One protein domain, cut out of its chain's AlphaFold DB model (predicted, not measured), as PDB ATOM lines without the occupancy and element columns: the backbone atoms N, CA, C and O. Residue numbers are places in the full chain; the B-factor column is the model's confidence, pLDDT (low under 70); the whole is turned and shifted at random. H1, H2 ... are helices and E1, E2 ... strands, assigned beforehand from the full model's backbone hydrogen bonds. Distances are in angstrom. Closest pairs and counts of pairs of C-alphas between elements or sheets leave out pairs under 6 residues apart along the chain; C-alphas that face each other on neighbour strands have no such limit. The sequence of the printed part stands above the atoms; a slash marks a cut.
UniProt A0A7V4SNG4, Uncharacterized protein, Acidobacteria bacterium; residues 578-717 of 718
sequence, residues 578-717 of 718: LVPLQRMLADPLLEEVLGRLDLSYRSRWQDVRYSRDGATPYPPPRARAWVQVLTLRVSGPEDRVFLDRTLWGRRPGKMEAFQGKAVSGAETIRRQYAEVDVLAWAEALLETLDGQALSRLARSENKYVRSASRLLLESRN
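AT A GLANCE: This is residues 578 to 717 of the 718 residues of an uncharacterized protein of Acidobacteria bacterium (UniProt A0A7V4SNG4). A long, twisted arm of strands runs out from a head of helices: the hairpin E1 and E2 makes the length of the arm, and E3 and E4 pair with different stretches of E2 on its other side, E3 near the head and E4 farther out. H1, H2, H4, H5 and H6 make the head at one end, while the small H3 packs on the far part of the arm. The printed part has 140 residues, with six named helices and four named strands that follow each other along the chain as H1, H2, E1, E2, E3, H3, E4, H4, H5 and H6; the class is mixed, helices and strands, and in the branched sheet the neighbour pairs are E1 and E2, antiparallel, E2 and E3, antiparallel, and E2 and E4, parallel. The whole is only just loose, close to extended, with a radius of gyration of the C-alphas of 21.1 A, and it spans 67 by 31 by 21 A, a rod in outline.

IN THESE COORDINATES: Find C-alpha 598 at (184.968, 119.093, 221.507); from there E1, residues 598 to 611, runs 41.7 A to C-alpha 611 at (153.003, 139.928, 204.753). E2, residues 622 to 635, comes back over 40.6 A, and E3, residues 641 to 648, covers 20.5 A. H3, residues 654 to 657, is 5.2 A long, and E4, residues 668 to 672, is 13.1 A. Before the sheet, look for H1, residues 578 to 585, 10.4 A, and H2, residues 588 to 594, 10.1 A. After it come H4, residues 678 to 686, 12.3 A, H5, residues 691 to 697, 9.8 A, and H6, residues 703 to 716, which runs 19.8 A to C-alpha 716 at (170.458, 111.841, 243.550).

HOW THE PARTS SIT: Begin at E2, which has three neighbours: E1 lies on one side of it, beside residues 622 to 635, and E3, beside residues 628 to 635, and E4, beside residues 623 to 628, lie on the other side. E1, E2 and E3 form a meander, each strand the antiparallel neighbour of the one before. In the hairpin E1 and E2, look at N 602 and O 631, 2.9 A apart and within hydrogen-bond range. In the hairpin E2 and E3, N 632 and O 645 are within range at 2.9 A. E4 is parallel to E2, with N 626 and O 670 within range at 2.8 A. E3 and E4 are only just apart, at 8.5 A. H3 is on the sheet at a height of 8.5 A, only just over E2, with 3 of its C-alphas falling on that strand; its closest C-alphas to E2 are those of Ala 657 and Ala 623, 5.8 A. H1, with residues 578 to 585, and H4, with residues 681 to 686, only graze the sheet. H1 and H4 touch at Leu 581 and Val 678, their closest C-alphas, 5.7 A, at a shallow tilt of 30 degrees, the same way. H4 and H6 touch at a steep tilt of 50 degrees, the same way, the C-alphas of Glu 683 and Ala 708 closest at 4.9 A. H5 and H6 form a helical hairpin, where the closest C-alphas are those of Leu 694 and Ser 709, 5.1 A, at a shallow tilt of 16 degrees. H2 touches H5, with the C-alphas of Leu 589 and Leu 697 closest at 6.0 A. In H1, H2, H4, H5 and H6 every O i to N i+4 pair is within hydrogen-bond range; H3 is too short for such a pair, and its one O i to N i+3 pair is not within range.

THE WHOLE: The two C-alphas farthest apart are those of Tyr 618 and Gln 692, 67.1 A. The printed part has no cut, and no link is long. The mean pLDDT of the printed part is 80.3; look for values under 70 at residue 605, residues 608 to 626 and residues 652 to 671.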
ATOM      1  N   LEU A 578     178.800 131.273 222.837       82.31
ATOM      2  CA  LEU A 578     179.336 129.928 223.097       82.31
ATOM      3  C   LEU A 578     180.641 129.947 223.900       82.31
ATOM      4  O   LEU A 578     181.011 128.900 224.420       82.31
ATOM      5  N   VAL A 579     181.324 131.086 224.064       84.06
ATOM      6  CA  VAL A 579     182.590 131.151 224.824       84.06
ATOM      7  C   VAL A 579     182.431 130.658 226.274       84.06
ATOM      8  O   VAL A 579     183.291 129.898 226.721       84.06
ATOM      9  N   PRO A 580     181.351 130.985 227.016       88.69
ATOM     10  CA  PRO A 580     181.086 130.377 228.322       88.69
ATOM     11  C   PRO A 580     180.963 128.845 228.280       88.69
ATOM     12  O   PRO A 580     181.543 128.166 229.124       88.69
ATOM     13  N   LEU A 581     180.279 128.292 227.268       92.12
ATOM     14  CA  LEU A 581     180.130 126.844 227.081       92.12
ATOM     15  C   LEU A 581     181.461 126.182 226.685       92.12
ATOM     16  O   LEU A 581     181.818 125.150 227.237       92.12
ATOM     17  N   GLN A 582     182.244 126.796 225.797       91.00
ATOM     18  CA  GLN A 582     183.583 126.327 225.421       91.00
ATOM     19  C   GLN A 582     184.533 126.310 226.629       91.00
ATOM     20  O   GLN A 582     185.228 125.323 226.849       91.00
ATOM     21  N   ARG A 583     184.517 127.359 227.463       92.69
ATOM     22  CA  ARG A 583     185.284 127.423 228.723       92.69
ATOM     23  C   ARG A 583     184.816 126.412 229.773       92.69
ATOM     24  O   ARG A 583     185.598 126.050 230.643       92.69
ATOM     25  N   MET A 584     183.553 125.992 229.727       96.38
ATOM     26  CA  MET A 584     183.026 124.911 230.563       96.38
ATOM     27  C   MET A 584     183.499 123.540 230.077       96.38
ATOM     28  O   MET A 584     183.888 122.715 230.893       96.38
ATOM     29  N   LEU A 585     183.500 123.309 228.762       95.25
ATOM     30  CA  LEU A 585     183.949 122.050 228.161       95.25
ATOM     31  C   LEU A 585     185.472 121.854 228.255       95.25
ATOM     32  O   LEU A 585     185.926 120.718 228.331       95.25
ATOM     33  N   ALA A 586     186.234 122.947 228.323       94.38
ATOM     34  CA  ALA A 586     187.675 122.963 228.583       94.38
ATOM     35  C   ALA A 586     188.046 122.987 230.088       94.38
ATOM     36  O   ALA A 586     189.155 123.388 230.440       94.38
ATOM     37  N   ASP A 587     187.128 122.622 230.993       96.44
ATOM     38  CA  ASP A 587     187.438 122.487 232.422       96.44
ATOM     39  C   ASP A 587     188.364 121.274 232.667       96.44
ATOM     40  O   ASP A 587     188.019 120.165 232.254       96.44
ATOM     41  N   PRO A 588     189.509 121.426 233.365       95.94
ATOM     42  CA  PRO A 588     190.470 120.332 233.523       95.94
ATOM     43  C   PRO A 588     189.915 119.096 234.239       95.94
ATOM     44  O   PRO A 588     190.264 117.976 233.877       95.94
ATOM     45  N   LEU A 589     189.037 119.262 235.238       96.06
ATOM     46  CA  LEU A 589     188.446 118.111 235.933       96.06
ATOM     47  C   LEU A 589     187.395 117.414 235.063       96.06
ATOM     48  O   LEU A 589     187.201 116.205 235.188       96.06
ATOM     49  N   LEU A 590     186.722 118.159 234.184       94.88
ATOM     50  CA  LEU A 590     185.806 117.602 233.194       94.88
ATOM     51  C   LEU A 590     186.560 116.768 232.147       94.88
ATOM     52  O   LEU A 590     186.133 115.651 231.858       94.88
ATOM     53  N   GLU A 591     187.706 117.258 231.661       94.56
ATOM     54  CA  GLU A 591     188.599 116.514 230.760       94.56
ATOM     55  C   GLU A 591     189.169 115.244 231.423       94.56
ATOM     56  O   GLU A 591     189.204 114.189 230.793       94.56
ATOM     57  N   GLU A 592     189.529 115.286 232.711       93.88
ATOM     58  CA  GLU A 592     189.946 114.089 233.463       93.88
ATOM     59  C   GLU A 592     188.846 113.015 233.578       93.88
ATOM     60  O   GLU A 592     189.158 111.825 233.651       93.88
ATOM     61  N   VAL A 593     187.571 113.415 233.658       94.25
ATOM     62  CA  VAL A 593     186.437 112.508 233.930       94.25
ATOM     63  C   VAL A 593     185.782 111.982 232.652       94.25
ATOM     64  O   VAL A 593     185.355 110.827 232.619       94.25
ATOM     65  N   LEU A 594     185.676 112.810 231.611       92.56
ATOM     66  CA  LEU A 594     184.980 112.484 230.357       92.56
ATOM     67  C   LEU A 594     185.925 112.318 229.156       92.56
ATOM     68  O   LEU A 594     185.476 111.928 228.076       92.56
ATOM     69  N   GLY A 595     187.218 112.588 229.341       92.50
ATOM     70  CA  GLY A 595     188.151 112.834 228.249       92.50
ATOM     71  C   GLY A 595     187.961 114.231 227.656       92.50
ATOM     72  O   GLY A 595     187.027 114.959 228.001       92.50
ATOM     73  N   ARG A 596     188.849 114.609 226.734       92.81
ATOM     74  CA  ARG A 596     188.755 115.883 226.017       92.81
ATOM     75  C   ARG A 596     187.415 115.992 225.288       92.81
ATOM     76  O   ARG A 596     187.074 115.111 224.504       92.81
ATOM     77  N   LEU A 597     186.695 117.087 225.526       93.44
ATOM     78  CA  LEU A 597     185.411 117.373 224.894       93.44
ATOM     79  C   LEU A 597     185.556 118.442 223.811       93.44
ATOM     80  O   LEU A 597     186.073 119.529 224.064       93.44
ATOM     81  N   ASP A 598     185.025 118.159 222.626       87.44
ATOM     82  CA  ASP A 598     184.968 119.093 221.507       87.44
ATOM     83  C   ASP A 598     183.514 119.542 221.262       87.44
ATOM     84  O   ASP A 598     182.571 118.743 221.247       87.44
ATOM     85  N   LEU A 599     183.327 120.853 221.068       88.38
ATOM     86  CA  LEU A 599     182.040 121.460 220.727       88.38
ATOM     87  C   LEU A 599     181.948 121.673 219.218       88.38
ATOM     88  O   LEU A 599     182.603 122.557 218.667       88.38
ATOM     89  N   SER A 600     181.062 120.926 218.568       83.38
ATOM     90  CA  SER A 600     180.632 121.208 217.198       83.38
ATOM     91  C   SER A 600     179.270 121.902 217.208       83.38
ATOM     92  O   SER A 600     178.423 121.646 218.068       83.38
ATOM     93  N   TYR A 601     179.047 122.811 216.260       80.62
ATOM     94  CA  TYR A 601     177.765 123.495 216.119       80.62
ATOM     95  C   TYR A 601     177.371 123.672 214.654       80.62
ATOM     96  O   TYR A 601     178.211 123.913 213.789       80.62
ATOM     97  N   ARG A 602     176.066 123.588 214.388       76.69
ATOM     98  CA  ARG A 602     175.437 123.991 213.128       76.69
ATOM     99  C   ARG A 602     174.438 125.090 213.464       76.69
ATOM    100  O   ARG A 602     173.419 124.831 214.101       76.69
ATOM    101  N   SER A 603     174.749 126.323 213.079       72.56
ATOM    102  CA  SER A 603     173.817 127.448 213.171       72.56
ATOM    103  C   SER A 603     173.221 127.692 211.797       72.56
ATOM    104  O   SER A 603     173.966 127.931 210.854       72.56
ATOM    105  N   ARG A 604     171.894 127.710 211.705       70.38
ATOM    106  CA  ARG A 604     171.172 128.143 210.504       70.38
ATOM    107  C   ARG A 604     170.061 129.113 210.863       70.38
ATOM    108  O   ARG A 604     169.601 129.138 212.004       70.38
ATOM    109  N   TRP A 605     169.598 129.877 209.886       66.50
ATOM    110  CA  TRP A 605     168.484 130.802 210.063       66.50
ATOM    111  C   TRP A 605     167.214 130.217 209.447       66.50
ATOM    112  O   TRP A 605     167.152 129.956 208.249       66.50
ATOM    113  N   GLN A 606     166.182 130.006 210.263       71.31
ATOM    114  CA  GLN A 606     164.841 129.749 209.760       71.31
ATOM    115  C   GLN A 606     164.203 131.079 209.362       71.31
ATOM    116  O   GLN A 606     163.940 131.932 210.209       71.31
ATOM    117  N   ASP A 607     163.908 131.228 208.075       70.00
ATOM    118  CA  ASP A 607     163.152 132.362 207.563       70.00
ATOM    119  C   ASP A 607     161.655 132.232 207.902       70.00
ATOM    120  O   ASP A 607     160.972 131.289 207.490       70.00
ATOM    121  N   VAL A 608     161.143 133.195 208.667       69.00
ATOM    122  CA  VAL A 608     159.731 133.366 209.000       69.00
ATOM    123  C   VAL A 608     159.242 134.675 208.383       69.00
ATOM    124  O   VAL A 608     159.511 135.769 208.882       69.00
ATOM    125  N   ARG A 609     158.484 134.561 207.292       69.31
ATOM    126  CA  ARG A 609     157.979 135.702 206.516       69.31
ATOM    127  C   ARG A 609     156.600 136.145 207.002       69.31
ATOM    128  O   ARG A 609     155.725 135.315 207.252       69.31
ATOM    129  N   TYR A 610     156.389 137.456 207.072       66.69
ATOM    130  CA  TYR A 610     155.106 138.084 207.377       66.69
ATOM    131  C   TYR A 610     154.759 139.085 206.269       66.69
ATOM    132  O   TYR A 610     155.505 140.036 206.030       66.69
ATOM    133  N   SER A 611     153.599 138.917 205.632       61.03
ATOM    134  CA  SER A 611     153.003 139.928 204.753       61.03
ATOM    135  C   SER A 611     151.854 140.671 205.445       61.03
ATOM    136  O   SER A 611     151.168 140.148 206.339       61.03
ATOM    137  N   ARG A 612     151.637 141.917 205.018       60.09
ATOM    138  CA  ARG A 612     150.354 142.618 205.145       60.09
ATOM    139  C   ARG A 612     149.767 142.771 203.748       60.09
ATOM    140  O   ARG A 612     150.017 143.763 203.068       60.09
ATOM    141  N   ASP A 613     149.023 141.762 203.322       48.78
ATOM    142  CA  ASP A 613     148.320 141.800 202.043       48.78
ATOM    143  C   ASP A 613     147.301 142.958 202.084       48.78
ATOM    144  O   ASP A 613     146.560 143.100 203.058       48.78
ATOM    145  N   GLY A 614     147.325 143.831 201.072       52.12
ATOM    146  CA  GLY A 614     146.473 145.029 201.002       52.12
ATOM    147  C   GLY A 614     146.978 146.288 201.730       52.12
ATOM    148  O   GLY A 614     146.237 147.265 201.796       52.12
ATOM    149  N   ALA A 615     148.202 146.315 202.272       50.53
ATOM    150  CA  ALA A 615     148.756 147.521 202.905       50.53
ATOM    151  C   ALA A 615     149.480 148.457 201.915       50.53
ATOM    152  O   ALA A 615     150.331 148.014 201.144       50.53
ATOM    153  N   THR A 616     149.196 149.759 202.005       47.53
ATOM    154  CA  THR A 616     149.990 150.846 201.407       47.53
ATOM    155  C   THR A 616     151.153 151.268 202.323       47.53
ATOM    156  O   THR A 616     151.039 151.144 203.546       47.53
ATOM    157  N   PRO A 617     152.265 151.806 201.776       47.94
ATOM    158  CA  PRO A 617     152.563 151.989 200.350       47.94
ATOM    159  C   PRO A 617     152.941 150.677 199.637       47.94
ATOM    160  O   PRO A 617     153.290 149.690 200.276       47.94
ATOM    161  N   TYR A 618     152.867 150.683 198.303       48.16
ATOM    162  CA  TYR A 618     153.369 149.605 197.445       48.16
ATOM    163  C   TYR A 618     154.893 149.769 197.209       48.16
ATOM    164  O   TYR A 618     155.334 150.910 197.070       48.16
ATOM    165  N   PRO A 619     155.705 148.690 197.116       50.47
ATOM    166  CA  PRO A 619     155.351 147.275 197.280       50.47
ATOM    167  C   PRO A 619     154.954 146.927 198.723       50.47
ATOM    168  O   PRO A 619     155.478 147.536 199.654       50.47
ATOM    169  N   PRO A 620     154.041 145.952 198.926       55.56
ATOM    170  CA  PRO A 620     153.486 145.656 200.243       55.56
ATOM    171  C   PRO A 620     154.605 145.318 201.237       55.56
ATOM    172  O   PRO A 620     155.440 144.457 200.934       55.56
ATOM    173  N   PRO A 621     154.634 145.954 202.424       57.09
ATOM    174  CA  PRO A 621     155.728 145.795 203.367       57.09
ATOM    175  C   PRO A 621     155.825 144.344 203.837       57.09
ATOM    176  O   PRO A 621     154.891 143.782 204.421       57.09
ATOM    177  N   ARG A 622     156.990 143.744 203.590       61.25
ATOM    178  CA  ARG A 622     157.370 142.428 204.097       61.25
ATOM    179  C   ARG A 622     158.224 142.608 205.340       61.25
ATOM    180  O   ARG A 622     159.223 143.322 205.317       61.25
ATOM    181  N   ALA A 623     157.832 141.929 206.409       60.06
ATOM    182  CA  ALA A 623     158.694 141.724 207.559       60.06
ATOM    183  C   ALA A 623     159.222 140.294 207.531       60.06
ATOM    184  O   ALA A 623     158.497 139.347 207.206       60.06
ATOM    185  N   ARG A 624     160.489 140.140 207.895       64.12
ATOM    186  CA  ARG A 624     161.189 138.865 207.905       64.12
ATOM    187  C   ARG A 624     161.783 138.654 209.285       64.12
ATOM    188  O   ARG A 624     162.525 139.496 209.778       64.12
ATOM    189  N   ALA A 625     161.449 137.545 209.925       66.38
ATOM    190  CA  ALA A 625     162.121 137.129 211.140       66.38
ATOM    191  C   ALA A 625     163.012 135.936 210.823       66.38
ATOM    192  O   ALA A 625     162.541 134.888 210.393       66.38
ATOM    193  N   TRP A 626     164.306 136.102 211.032       64.75
ATOM    194  CA  TRP A 626     165.272 135.024 210.992       64.75
ATOM    195  C   TRP A 626     165.375 134.440 212.398       64.75
ATOM    196  O   TRP A 626     165.952 135.045 213.299       64.75
ATOM    197  N   VAL A 627     164.780 133.272 212.609       73.06
ATOM    198  CA  VAL A 627     164.866 132.548 213.880       73.06
ATOM    199  C   VAL A 627     166.074 131.624 213.818       73.06
ATOM    200  O   VAL A 627     166.142 130.751 212.955       73.06
ATOM    201  N   GLN A 628     167.052 131.818 214.700       77.38
ATOM    202  CA  GLN A 628     168.234 130.970 214.746       77.38
ATOM    203  C   GLN A 628     167.822 129.566 215.176       77.38
ATOM    204  O   GLN A 628     167.145 129.382 216.189       77.38
ATOM    205  N   VAL A 629     168.267 128.577 214.418       80.38
ATOM    206  CA  VAL A 629     168.209 127.169 214.784       80.38
ATOM    207  C   VAL A 629     169.651 126.747 215.012       80.38
ATOM    208  O   VAL A 629     170.423 126.605 214.062       80.38
ATOM    209  N   LEU A 630     170.025 126.639 216.283       83.06
ATOM    210  CA  LEU A 630     171.380 126.345 216.725       83.06
ATOM    211  C   LEU A 630     171.426 124.907 217.237       83.06
ATOM    212  O   LEU A 630     171.001 124.617 218.355       83.06
ATOM    213  N   THR A 631     171.935 123.997 216.415       84.56
ATOM    214  CA  THR A 631     172.235 122.629 216.838       84.56
ATOM    215  C   THR A 631     173.637 122.604 217.433       84.56
ATOM    216  O   THR A 631     174.605 122.938 216.751       84.56
ATOM    217  N   LEU A 632     173.736 122.229 218.705       88.94
ATOM    218  CA  LEU A 632     174.985 122.081 219.447       88.94
ATOM    219  C   LEU A 632     175.213 120.598 219.745       88.94
ATOM    220  O   LEU A 632     174.324 119.930 220.281       88.94
ATOM    221  N   ARG A 633     176.412 120.102 219.433       91.31
ATOM    222  CA  ARG A 633     176.855 118.741 219.738       91.31
ATOM    223  C   ARG A 633     178.156 118.780 220.533       91.31
ATOM    224  O   ARG A 633     179.145 119.359 220.088       91.31
ATOM    225  N   VAL A 634     178.152 118.095 221.672       93.12
ATOM    226  CA  VAL A 634     179.336 117.819 222.490       93.12
ATOM    227  C   VAL A 634     179.739 116.368 222.264       93.12
ATOM    228  O   VAL A 634     178.979 115.446 222.581       93.12
ATOM    229  N   SER A 635     180.929 116.178 221.706       89.94
ATOM    230  CA  SER A 635     181.578 114.882 221.497       89.94
ATOM    231  C   SER A 635     182.846 114.784 222.342       89.94
ATOM    232  O   SER A 635     183.422 115.807 222.701       89.94
ATOM    233  N   GLY A 636     183.279 113.567 222.658       89.56
ATOM    234  CA  GLY A 636     184.584 113.309 223.270       89.56
ATOM    235  C   GLY A 636     185.338 112.186 222.551       89.56
ATOM    236  O   GLY A 636     185.108 111.982 221.356       89.56
ATOM    237  N   PRO A 637     186.217 111.443 223.251       82.56
ATOM    238  CA  PRO A 637     187.001 110.363 222.656       82.56
ATOM    239  C   PRO A 637     186.141 109.328 221.915       82.56
ATOM    240  O   PRO A 637     184.998 109.072 222.296       82.56
ATOM    241  N   GLU A 638     186.711 108.730 220.864       80.69
ATOM    242  CA  GLU A 638     186.049 107.721 220.012       80.69
ATOM    243  C   GLU A 638     184.743 108.225 219.353       80.69
ATOM    244  O   GLU A 638     183.810 107.457 219.129       80.69
ATOM    245  N   ASP A 639     184.657 109.535 219.075       74.69
ATOM    246  CA  ASP A 639     183.462 110.234 218.569       74.69
ATOM    247  C   ASP A 639     182.197 110.027 219.431       74.69
ATOM    248  O   ASP A 639     181.061 110.234 218.981       74.69
ATOM    249  N   ARG A 640     182.368 109.662 220.712       84.00
ATOM    250  CA  ARG A 640     181.259 109.476 221.650       84.00
ATOM    251  C   ARG A 640     180.500 110.788 221.827       84.00
ATOM    252  O   ARG A 640     181.008 111.746 222.407       84.00
ATOM    253  N   VAL A 641     179.248 110.813 221.380       87.75
ATOM    254  CA  VAL A 641     178.338 111.946 221.580       87.75
ATOM    255  C   VAL A 641     177.789 111.916 223.007       87.75
ATOM    256  O   VAL A 641     177.129 110.955 223.401       87.75
ATOM    257  N   PHE A 642     178.042 112.982 223.765       89.62
ATOM    258  CA  PHE A 642     177.508 113.172 225.115       89.62
ATOM    259  C   PHE A 642     176.205 113.973 225.104       89.62
ATOM    260  O   PHE A 642     175.256 113.617 225.797       89.62
ATOM    261  N   LEU A 643     176.142 115.032 224.292       91.62
ATOM    262  CA  LEU A 643     174.949 115.858 224.113       91.62
ATOM    263  C   LEU A 643     174.783 116.235 222.642       91.62
ATOM    264  O   LEU A 643     175.751 116.585 221.974       91.62
ATOM    265  N   ASP A 644     173.542 116.215 222.165       90.75
ATOM    266  CA  ASP A 644     173.142 116.685 220.837       90.75
ATOM    267  C   ASP A 644     171.766 117.351 220.990       90.75
ATOM    268  O   ASP A 644     170.778 116.687 221.320       90.75
ATOM    269  N   ARG A 645     171.710 118.685 220.899       91.31
ATOM    270  CA  ARG A 645     170.495 119.472 221.176       91.31
ATOM    271  C   ARG A 645     170.326 120.582 220.150       91.31
ATOM    272  O   ARG A 645     171.261 121.320 219.859       91.31
ATOM    273  N   THR A 646     169.101 120.739 219.650       88.00
ATOM    274  CA  THR A 646     168.723 121.860 218.778       88.00
ATOM    275  C   THR A 646     167.954 122.904 219.572       88.00
ATOM    276  O   THR A 646     166.853 122.644 220.056       88.00
ATOM    277  N   LEU A 647     168.548 124.085 219.685       86.75
ATOM    278  CA  LEU A 647     167.998 125.261 220.340       86.75
ATOM    279  C   LEU A 647     167.361 126.164 219.278       86.75
ATOM    280  O   LEU A 647     167.887 126.305 218.173       86.75
ATOM    281  N   TRP A 648     166.228 126.773 219.615       84.56
ATOM    282  CA  TRP A 648     165.478 127.651 218.721       84.56
ATOM    283  C   TRP A 648     165.413 129.041 219.339       84.56
ATOM    284  O   TRP A 648     165.092 129.174 220.520       84.56
ATOM    285  N   GLY A 649     165.685 130.072 218.545       78.94
ATOM    286  CA  GLY A 649     165.372 131.437 218.939       78.94
ATOM    287  C   GLY A 649     163.867 131.646 219.102       78.94
ATOM    288  O   GLY A 649     163.042 130.907 218.552       78.94
ATOM    289  N   ARG A 650     163.485 132.679 219.852       80.62
ATOM    290  CA  ARG A 650     162.075 133.039 220.017       80.62
ATOM    291  C   ARG A 650     161.477 133.449 218.667       80.62
ATOM    292  O   ARG A 650     161.967 134.351 217.998       80.62
ATOM    293  N   ARG A 651     160.361 132.839 218.267       76.62
ATOM    294  CA  ARG A 651     159.608 133.300 217.091       76.62
ATOM    295  C   ARG A 651     158.822 134.573 217.452       76.62
ATOM    296  O   ARG A 651     158.019 134.510 218.384       76.62
ATOM    297  N   PRO A 652     158.995 135.701 216.740       67.69
ATOM    298  CA  PRO A 652     158.317 136.943 217.092       67.69
ATOM    299  C   PRO A 652     156.848 136.924 216.653       67.69
ATOM    300  O   PRO A 652     156.463 136.256 215.684       67.69
ATOM    301  N   GLY A 653     156.003 137.685 217.346       69.44
ATOM    302  CA  GLY A 653     154.605 137.877 216.947       69.44
ATOM    303  C   GLY A 653     154.474 138.650 215.626       69.44
ATOM    304  O   GLY A 653     155.376 139.389 215.237       69.44
ATOM    305  N   LYS A 654     153.322 138.557 214.935       67.00
ATOM    306  CA  LYS A 654     153.102 139.332 213.690       67.00
ATOM    307  C   LYS A 654     153.221 140.844 213.929       67.00
ATOM    308  O   LYS A 654     153.797 141.531 213.101       67.00
ATOM    309  N   MET A 655     152.720 141.359 215.055       66.25
ATOM    310  CA  MET A 655     152.863 142.780 215.419       66.25
ATOM    311  C   MET A 655     154.322 143.171 215.683       66.25
ATOM    312  O   MET A 655     154.785 144.177 215.158       66.25
ATOM    313  N   GLU A 656     155.039 142.340 216.437       64.75
ATOM    314  CA  GLU A 656     156.456 142.498 216.785       64.75
ATOM    315  C   GLU A 656     157.353 142.512 215.535       64.75
ATOM    316  O   GLU A 656     158.221 143.369 215.405       64.75
ATOM    317  N   ALA A 657     157.082 141.646 214.553       60.66
ATOM    318  CA  ALA A 657     157.796 141.629 213.274       60.66
ATOM    319  C   ALA A 657     157.676 142.948 212.475       60.66
ATOM    320  O   ALA A 657     158.577 143.267 211.706       60.66
ATOM    321  N   PHE A 658     156.603 143.725 212.672       61.91
ATOM    322  CA  PHE A 658     156.376 145.024 212.018       61.91
ATOM    323  C   PHE A 658     156.687 146.243 212.914       61.91
ATOM    324  O   PHE A 658     156.342 147.363 212.541       61.91
ATOM    325  N   GLN A 659     157.296 146.065 214.093       59.00
ATOM    326  CA  GLN A 659     157.749 147.188 214.923       59.00
ATOM    327  C   GLN A 659     159.119 147.697 214.444       59.00
ATOM    328  O   GLN A 659     160.095 146.943 214.430       59.00
ATOM    329  N   GLY A 660     159.176 148.981 214.081       52.03
ATOM    330  CA  GLY A 660     160.334 149.665 213.495       52.03
ATOM    331  C   GLY A 660     159.940 150.450 212.234       52.03
ATOM    332  O   GLY A 660     158.912 150.172 211.614       52.03
ATOM    333  N   LYS A 661     160.735 151.453 211.840       43.28
ATOM    334  CA  LYS A 661     160.494 152.211 210.600       43.28
ATOM    335  C   LYS A 661     161.051 151.458 209.393       43.28
ATOM    336  O   LYS A 661     162.236 151.562 209.099       43.28
ATOM    337  N   ALA A 662     160.188 150.772 208.648       42.69
ATOM    338  CA  ALA A 662     160.555 150.294 207.317       42.69
ATOM    339  C   ALA A 662     160.906 151.491 206.411       42.69
ATOM    340  O   ALA A 662     160.077 152.378 206.187       42.69
ATOM    341  N   VAL A 663     162.129 151.515 205.877       39.94
ATOM    342  CA  VAL A 663     162.475 152.397 204.755       39.94
ATOM    343  C   VAL A 663     161.712 151.899 203.527       39.94
ATOM    344  O   VAL A 663     161.655 150.692 203.294       39.94
ATOM    345  N   SER A 664     161.120 152.815 202.753       37.00
ATOM    346  CA  SER A 664     160.348 152.497 201.540       37.00
ATOM    347  C   SER A 664     161.036 151.421 200.683       37.00
ATOM    348  O   SER A 664     162.172 151.606 200.248       37.00
ATOM    349  N   GLY A 665     160.352 150.293 200.473       45.00
ATOM    350  CA  GLY A 665     160.814 149.181 199.635       45.00
ATOM    351  C   GLY A 665     161.794 148.181 200.272       45.00
ATOM    352  O   GLY A 665     162.099 147.179 199.630       45.00
ATOM    353  N   ALA A 666     162.269 148.389 201.506       47.38
ATOM    354  CA  ALA A 666     163.196 147.472 202.182       47.38
ATOM    355  C   ALA A 666     162.485 146.534 203.180       47.38
ATOM    356  O   ALA A 666     161.634 146.969 203.957       47.38
ATOM    357  N   GLU A 667     162.857 145.247 203.198       51.16
ATOM    358  CA  GLU A 667     162.346 144.290 204.192       51.16
ATOM    359  C   GLU A 667     162.952 144.559 205.579       51.16
ATOM    360  O   GLU A 667     164.175 144.599 205.737       51.16
ATOM    361  N   THR A 668     162.112 144.674 206.612       53.50
ATOM    362  CA  THR A 668     162.583 144.689 208.005       53.50
ATOM    363  C   THR A 668     162.981 143.270 208.404       53.50
ATOM    364  O   THR A 668     162.114 142.402 208.519       53.50
ATOM    365  N   ILE A 669     164.279 143.030 208.616       57.44
ATOM    366  CA  ILE A 669     164.811 141.742 209.084       57.44
ATOM    367  C   ILE A 669     165.076 141.828 210.591       57.44
ATOM    368  O   ILE A 669     165.920 142.608 211.018       57.44
ATOM    369  N   ARG A 670     164.388 141.005 211.390       63.50
ATOM    370  CA  ARG A 670     164.699 140.779 212.814       63.50
ATOM    371  C   ARG A 670     165.352 139.415 212.988       63.50
ATOM    372  O   ARG A 670     164.785 138.425 212.529       63.50
ATOM    373  N   ARG A 671     166.481 139.321 213.685       64.81
ATOM    374  CA  ARG A 671     167.090 138.039 214.061       64.81
ATOM    375  C   ARG A 671     166.771 137.707 215.508       64.81
ATOM    376  O   ARG A 671     166.773 138.559 216.390       64.81
ATOM    377  N   GLN A 672     166.465 136.443 215.746       71.69
ATOM    378  CA  GLN A 672     166.115 135.918 217.057       71.69
ATOM    379  C   GLN A 672     167.061 134.766 217.351       71.69
ATOM    380  O   GLN A 672     166.941 133.695 216.762       71.69
ATOM    381  N   TYR A 673     168.051 135.025 218.200       73.25
ATOM    382  CA  TYR A 673     169.120 134.080 218.512       73.25
ATOM    383  C   TYR A 673     168.610 132.979 219.436       73.25
ATOM    384  O   TYR A 673     167.706 133.199 220.241       73.25
ATOM    385  N   ALA A 674     169.199 131.797 219.319       80.38
ATOM    386  CA  ALA A 674     168.942 130.695 220.224       80.38
ATOM    387  C   ALA A 674     169.731 130.914 221.522       80.38
ATOM    388  O   ALA A 674     170.933 131.187 221.490       80.38
ATOM    389  N   GLU A 675     169.062 130.801 222.665       81.69
ATOM    390  CA  GLU A 675     169.703 130.983 223.967       81.69
ATOM    391  C   GLU A 675     170.412 129.715 224.450       81.69
ATOM    392  O   GLU A 675     169.913 128.602 224.288       81.69
ATOM    393  N   VAL A 676     171.577 129.896 225.078       86.88
ATOM    394  CA  VAL A 676     172.434 128.814 225.580       86.88
ATOM    395  C   VAL A 676     172.598 128.972 227.093       86.88
ATOM    396  O   VAL A 676     173.415 129.762 227.554       86.88
ATOM    397  N   ASP A 677     171.823 128.215 227.870       90.31
ATOM    398  CA  ASP A 677     171.957 128.175 229.332       90.31
ATOM    399  C   ASP A 677     173.080 127.213 229.745       90.31
ATOM    400  O   ASP A 677     172.893 125.996 229.802       90.31
ATOM    401  N   VAL A 678     174.260 127.764 230.023       94.06
ATOM    402  CA  VAL A 678     175.476 126.997 230.339       94.06
ATOM    403  C   VAL A 678     175.283 126.080 231.551       94.06
ATOM    404  O   VAL A 678     175.820 124.975 231.563       94.06
ATOM    405  N   LEU A 679     174.481 126.484 232.546       95.06
ATOM    406  CA  LEU A 679     174.209 125.643 233.715       95.06
ATOM    407  C   LEU A 679     173.358 124.427 233.334       95.06
ATOM    408  O   LEU A 679     173.706 123.309 233.701       95.06
ATOM    409  N   ALA A 680     172.303 124.618 232.539       93.31
ATOM    410  CA  ALA A 680     171.469 123.516 232.054       93.31
ATOM    411  C   ALA A 680     172.226 122.576 231.090       93.31
ATOM    412  O   ALA A 680     171.898 121.391 230.978       93.31
ATOM    413  N   TRP A 681     173.247 123.088 230.390       94.94
ATOM    414  CA  TRP A 681     174.195 122.275 229.620       94.94
ATOM    415  C   TRP A 681     175.146 121.479 230.523       94.94
ATOM    416  O   TRP A 681     175.367 120.300 230.252       94.94
ATOM    417  N   ALA A 682     175.651 122.072 231.610       96.62
ATOM    418  CA  ALA A 682     176.442 121.366 232.618       96.62
ATOM    419  C   ALA A 682     175.629 120.244 233.286       96.62
ATOM    420  O   ALA A 682     176.062 119.098 233.295       96.62
ATOM    421  N   GLU A 683     174.426 120.540 233.788       95.69
ATOM    422  CA  GLU A 683     173.546 119.545 234.422       95.69
ATOM    423  C   GLU A 683     173.270 118.361 233.489       95.69
ATOM    424  O   GLU A 683     173.445 117.214 233.889       95.69
ATOM    425  N   ALA A 684     172.933 118.628 232.223       95.44
ATOM    426  CA  ALA A 684     172.679 117.589 231.228       95.44
ATOM    427  C   ALA A 684     173.913 116.739 230.881       95.44
ATOM    428  O   ALA A 684     173.789 115.539 230.650       95.44
ATOM    429  N   LEU A 685     175.102 117.347 230.824       95.50
ATOM    430  CA  LEU A 685     176.348 116.637 230.520       95.50
ATOM    431  C   LEU A 685     176.737 115.679 231.654       95.50
ATOM    432  O   LEU A 685     177.252 114.589 231.411       95.50
ATOM    433  N   LEU A 686     176.475 116.093 232.893       96.19
ATOM    434  CA  LEU A 686     176.864 115.383 234.108       96.19
ATOM    435  C   LEU A 686     175.772 114.428 234.633       96.19
ATOM    436  O   LEU A 686     176.048 113.609 235.510       96.19
ATOM    437  N   GLU A 687     174.552 114.491 234.088       94.00
ATOM    438  CA  GLU A 687     173.359 113.757 234.543       94.00
ATOM    439  C   GLU A 687     173.588 112.246 234.713       94.00
ATOM    440  O   GLU A 687     173.068 111.640 235.650       94.00
ATOM    441  N   THR A 688     174.401 111.638 233.842       90.75
ATOM    442  CA  THR A 688     174.648 110.183 233.816       90.75
ATOM    443  C   THR A 688     175.830 109.713 234.669       90.75
ATOM    444  O   THR A 688     176.015 108.507 234.826       90.75
ATOM    445  N   LEU A 689     176.619 110.627 235.245       94.00
ATOM    446  CA  LEU A 689     177.807 110.280 236.033       94.00
ATOM    447  C   LEU A 689     177.467 109.635 237.382       94.00
ATOM    448  O   LEU A 689     176.348 109.754 237.887       94.00
ATOM    449  N   ASP A 690     178.441 108.954 237.984       93.69
ATOM    450  CA  ASP A 690     178.335 108.427 239.346       93.69
ATOM    451  C   ASP A 690     178.707 109.471 240.421       93.69
ATOM    452  O   ASP A 690     179.188 110.571 240.132       93.69
ATOM    453  N   GLY A 691     178.473 109.124 241.690       93.25
ATOM    454  CA  GLY A 691     178.751 110.005 242.826       93.25
ATOM    455  C   GLY A 691     180.235 110.329 243.021       93.25
ATOM    456  O   GLY A 691     180.559 111.410 243.513       93.25
ATOM    457  N   GLN A 692     181.152 109.452 242.604       95.06
ATOM    458  CA  GLN A 692     182.592 109.673 242.740       95.06
ATOM    459  C   GLN A 692     183.084 110.697 241.709       95.06
ATOM    460  O   GLN A 692     183.804 111.636 242.065       95.06
ATOM    461  N   ALA A 693     182.649 110.557 240.457       96.06
ATOM    462  CA  ALA A 693     182.902 111.508 239.382       96.06
ATOM    463  C   ALA A 693     182.301 112.887 239.708       96.06
ATOM    464  O   ALA A 693     183.019 113.890 239.703       96.06
ATOM    465  N   LEU A 694     181.024 112.943 240.104       96.88
ATOM    466  CA  LEU A 694     180.371 114.190 240.519       96.88
ATOM    467  C   LEU A 694     181.056 114.830 241.742       96.88
ATOM    468  O   LEU A 694     181.254 116.043 241.769       96.88
ATOM    469  N   SER A 695     181.501 114.041 242.727       96.31
ATOM    470  CA  SER A 695     182.245 114.544 243.897       96.31
ATOM    471  C   SER A 695     183.614 115.138 243.550       96.31
ATOM    472  O   SER A 695     184.091 116.031 244.257       96.31
ATOM    473  N   ARG A 696     184.257 114.670 242.470       96.12
ATOM    474  CA  ARG A 696     185.473 115.286 241.918       96.12
ATOM    475  C   ARG A 696     185.129 116.628 241.268       96.12
ATOM    476  O   ARG A 696     185.701 117.650 241.641       96.12
ATOM    477  N   LEU A 697     184.139 116.636 240.376       97.06
ATOM    478  CA  LEU A 697     183.700 117.817 239.621       97.06
ATOM    479  C   LEU A 697     183.084 118.922 240.503       97.06
ATOM    480  O   LEU A 697     183.237 120.105 240.211       97.06
ATOM    481  N   ALA A 698     182.503 118.586 241.658       96.38
ATOM    482  CA  ALA A 698     182.014 119.544 242.663       96.38
ATOM    483  C   ALA A 698     183.111 120.440 243.296       96.38
ATOM    484  O   ALA A 698     182.795 121.348 244.084       96.38
ATOM    485  N   ARG A 699     184.387 120.190 242.955       96.38
ATOM    486  CA  ARG A 699     185.581 120.976 243.320       96.38
ATOM    487  C   ARG A 699     186.137 121.822 242.163       96.38
ATOM    488  O   ARG A 699     187.100 122.546 242.381       96.38
ATOM    489  N   SER A 700     185.538 121.742 240.973       96.62
ATOM    490  CA  SER A 700     185.929 122.493 239.772       96.62
ATOM    491  C   SER A 700     185.973 124.007 240.020       96.62
ATOM    492  O   SER A 700     185.105 124.576 240.694       96.62
ATOM    493  N   GLU A 701     186.974 124.680 239.449       95.38
ATOM    494  CA  GLU A 701     187.043 126.143 239.448       95.38
ATOM    495  C   GLU A 701     185.959 126.744 238.545       95.38
ATOM    496  O   GLU A 701     185.404 127.794 238.879       95.38
ATOM    497  N   ASN A 702     185.547 126.045 237.481       96.25
ATOM    498  CA  ASN A 702     184.416 126.449 236.659       96.25
ATOM    499  C   ASN A 702     183.100 126.361 237.453       96.25
ATOM    500  O   ASN A 702     182.639 125.290 237.853       96.25
ATOM    501  N   LYS A 703     182.458 127.516 237.676       95.94
ATOM    502  CA  LYS A 703     181.250 127.604 238.509       95.94
ATOM    503  C   LYS A 703     180.075 126.763 237.990       95.94
ATOM    504  O   LYS A 703     179.312 126.267 238.812       95.94
ATOM    505  N   TYR A 704     179.935 126.571 236.673       97.31
ATOM    506  CA  TYR A 704     178.822 125.807 236.098       97.31
ATOM    507  C   TYR A 704     178.990 124.313 236.379       97.31
ATOM    508  O   TYR A 704     178.079 123.695 236.924       97.31
ATOM    509  N   VAL A 705     180.184 123.764 236.115       97.50
ATOM    510  CA  VAL A 705     180.549 122.375 236.452       97.50
ATOM    511  C   VAL A 705     180.385 122.137 237.956       97.50
ATOM    512  O   VAL A 705     179.740 121.172 238.371       97.50
ATOM    513  N   ARG A 706     180.896 123.059 238.782       97.44
ATOM    514  CA  ARG A 706     180.827 122.993 240.248       97.44
ATOM    515  C   ARG A 706     179.388 122.989 240.779       97.44
ATOM    516  O   ARG A 706     179.057 122.140 241.606       97.44
ATOM    517  N   SER A 707     178.546 123.925 240.330       97.19
ATOM    518  CA  SER A 707     177.148 124.039 240.769       97.19
ATOM    519  C   SER A 707     176.303 122.866 240.270       97.19
ATOM    520  O   SER A 707     175.634 122.235 241.086       97.19
ATOM    521  N   ALA A 708     176.395 122.501 238.987       97.44
ATOM    522  CA  ALA A 708     175.680 121.350 238.430       97.44
ATOM    523  C   ALA A 708     176.037 120.044 239.160       97.44
ATOM    524  O   ALA A 708     175.150 119.289 239.551       97.44
ATOM    525  N   SER A 709     177.326 119.811 239.435       97.31
ATOM    526  CA  SER A 709     177.773 118.618 240.170       97.31
ATOM    527  C   SER A 709     177.178 118.541 241.576       97.31
ATOM    528  O   SER A 709     176.722 117.480 241.992       97.31
ATOM    529  N   ARG A 710     177.141 119.664 242.308       96.06
ATOM    530  CA  ARG A 710     176.550 119.726 243.657       96.06
ATOM    531  C   ARG A 710     175.046 119.478 243.627       96.06
ATOM    532  O   ARG A 710     174.563 118.660 244.400       96.06
ATOM    533  N   LEU A 711     174.325 120.116 242.705       95.81
ATOM    534  CA  LEU A 711     172.882 119.919 242.539       95.81
ATOM    535  C   LEU A 711     172.543 118.467 242.152       95.81
ATOM    536  O   LEU A 711     171.548 117.924 242.632       95.81
ATOM    537  N   LEU A 712     173.378 117.806 241.343       95.94
ATOM    538  CA  LEU A 712     173.212 116.395 240.979       95.94
ATOM    539  C   LEU A 712     173.521 115.431 242.135       95.94
ATOM    540  O   LEU A 712     172.765 114.481 242.323       95.94
ATOM    541  N   LEU A 713     174.563 115.673 242.938       94.88
ATOM    542  CA  LEU A 713     174.825 114.896 244.164       94.88
ATOM    543  C   LEU A 713     173.650 115.011 245.145       94.88
ATOM    544  O   LEU A 713     173.071 114.004 245.564       94.88
ATOM    545  N   GLU A 714     173.247 116.252 245.443       93.44
ATOM    546  CA  GLU A 714     172.174 116.562 246.387       93.44
ATOM    547  C   GLU A 714     170.824 115.980 245.952       93.44
ATOM    548  O   GLU A 714     170.100 115.467 246.800       93.44
ATOM    549  N   SER A 715     170.494 116.001 244.655       91.00
ATOM    550  CA  SER A 715     169.225 115.473 244.119       91.00
ATOM    551  C   SER A 715     169.204 113.958 243.882       91.00
ATOM    552  O   SER A 715     168.125 113.372 243.768       91.00
ATOM    553  N   ARG A 716     170.365 113.291 243.818       87.81
ATOM    554  CA  ARG A 716     170.458 111.841 243.550       87.81
ATOM    555  C   ARG A 716     170.792 110.992 244.779       87.81
ATOM    556  O   ARG A 716     170.770 109.772 244.661       87.81
ATOM    557  N   ASN A 717     171.002 111.604 245.953       82.94
ATOM    558  CA  ASN A 717     171.463 110.929 247.180       82.94
ATOM    559  C   ASN A 717     172.822 110.216 246.996       82.94
ATOM    560  O   ASN A 717     172.960 109.059 247.399       82.94
TER     561      ASN A 717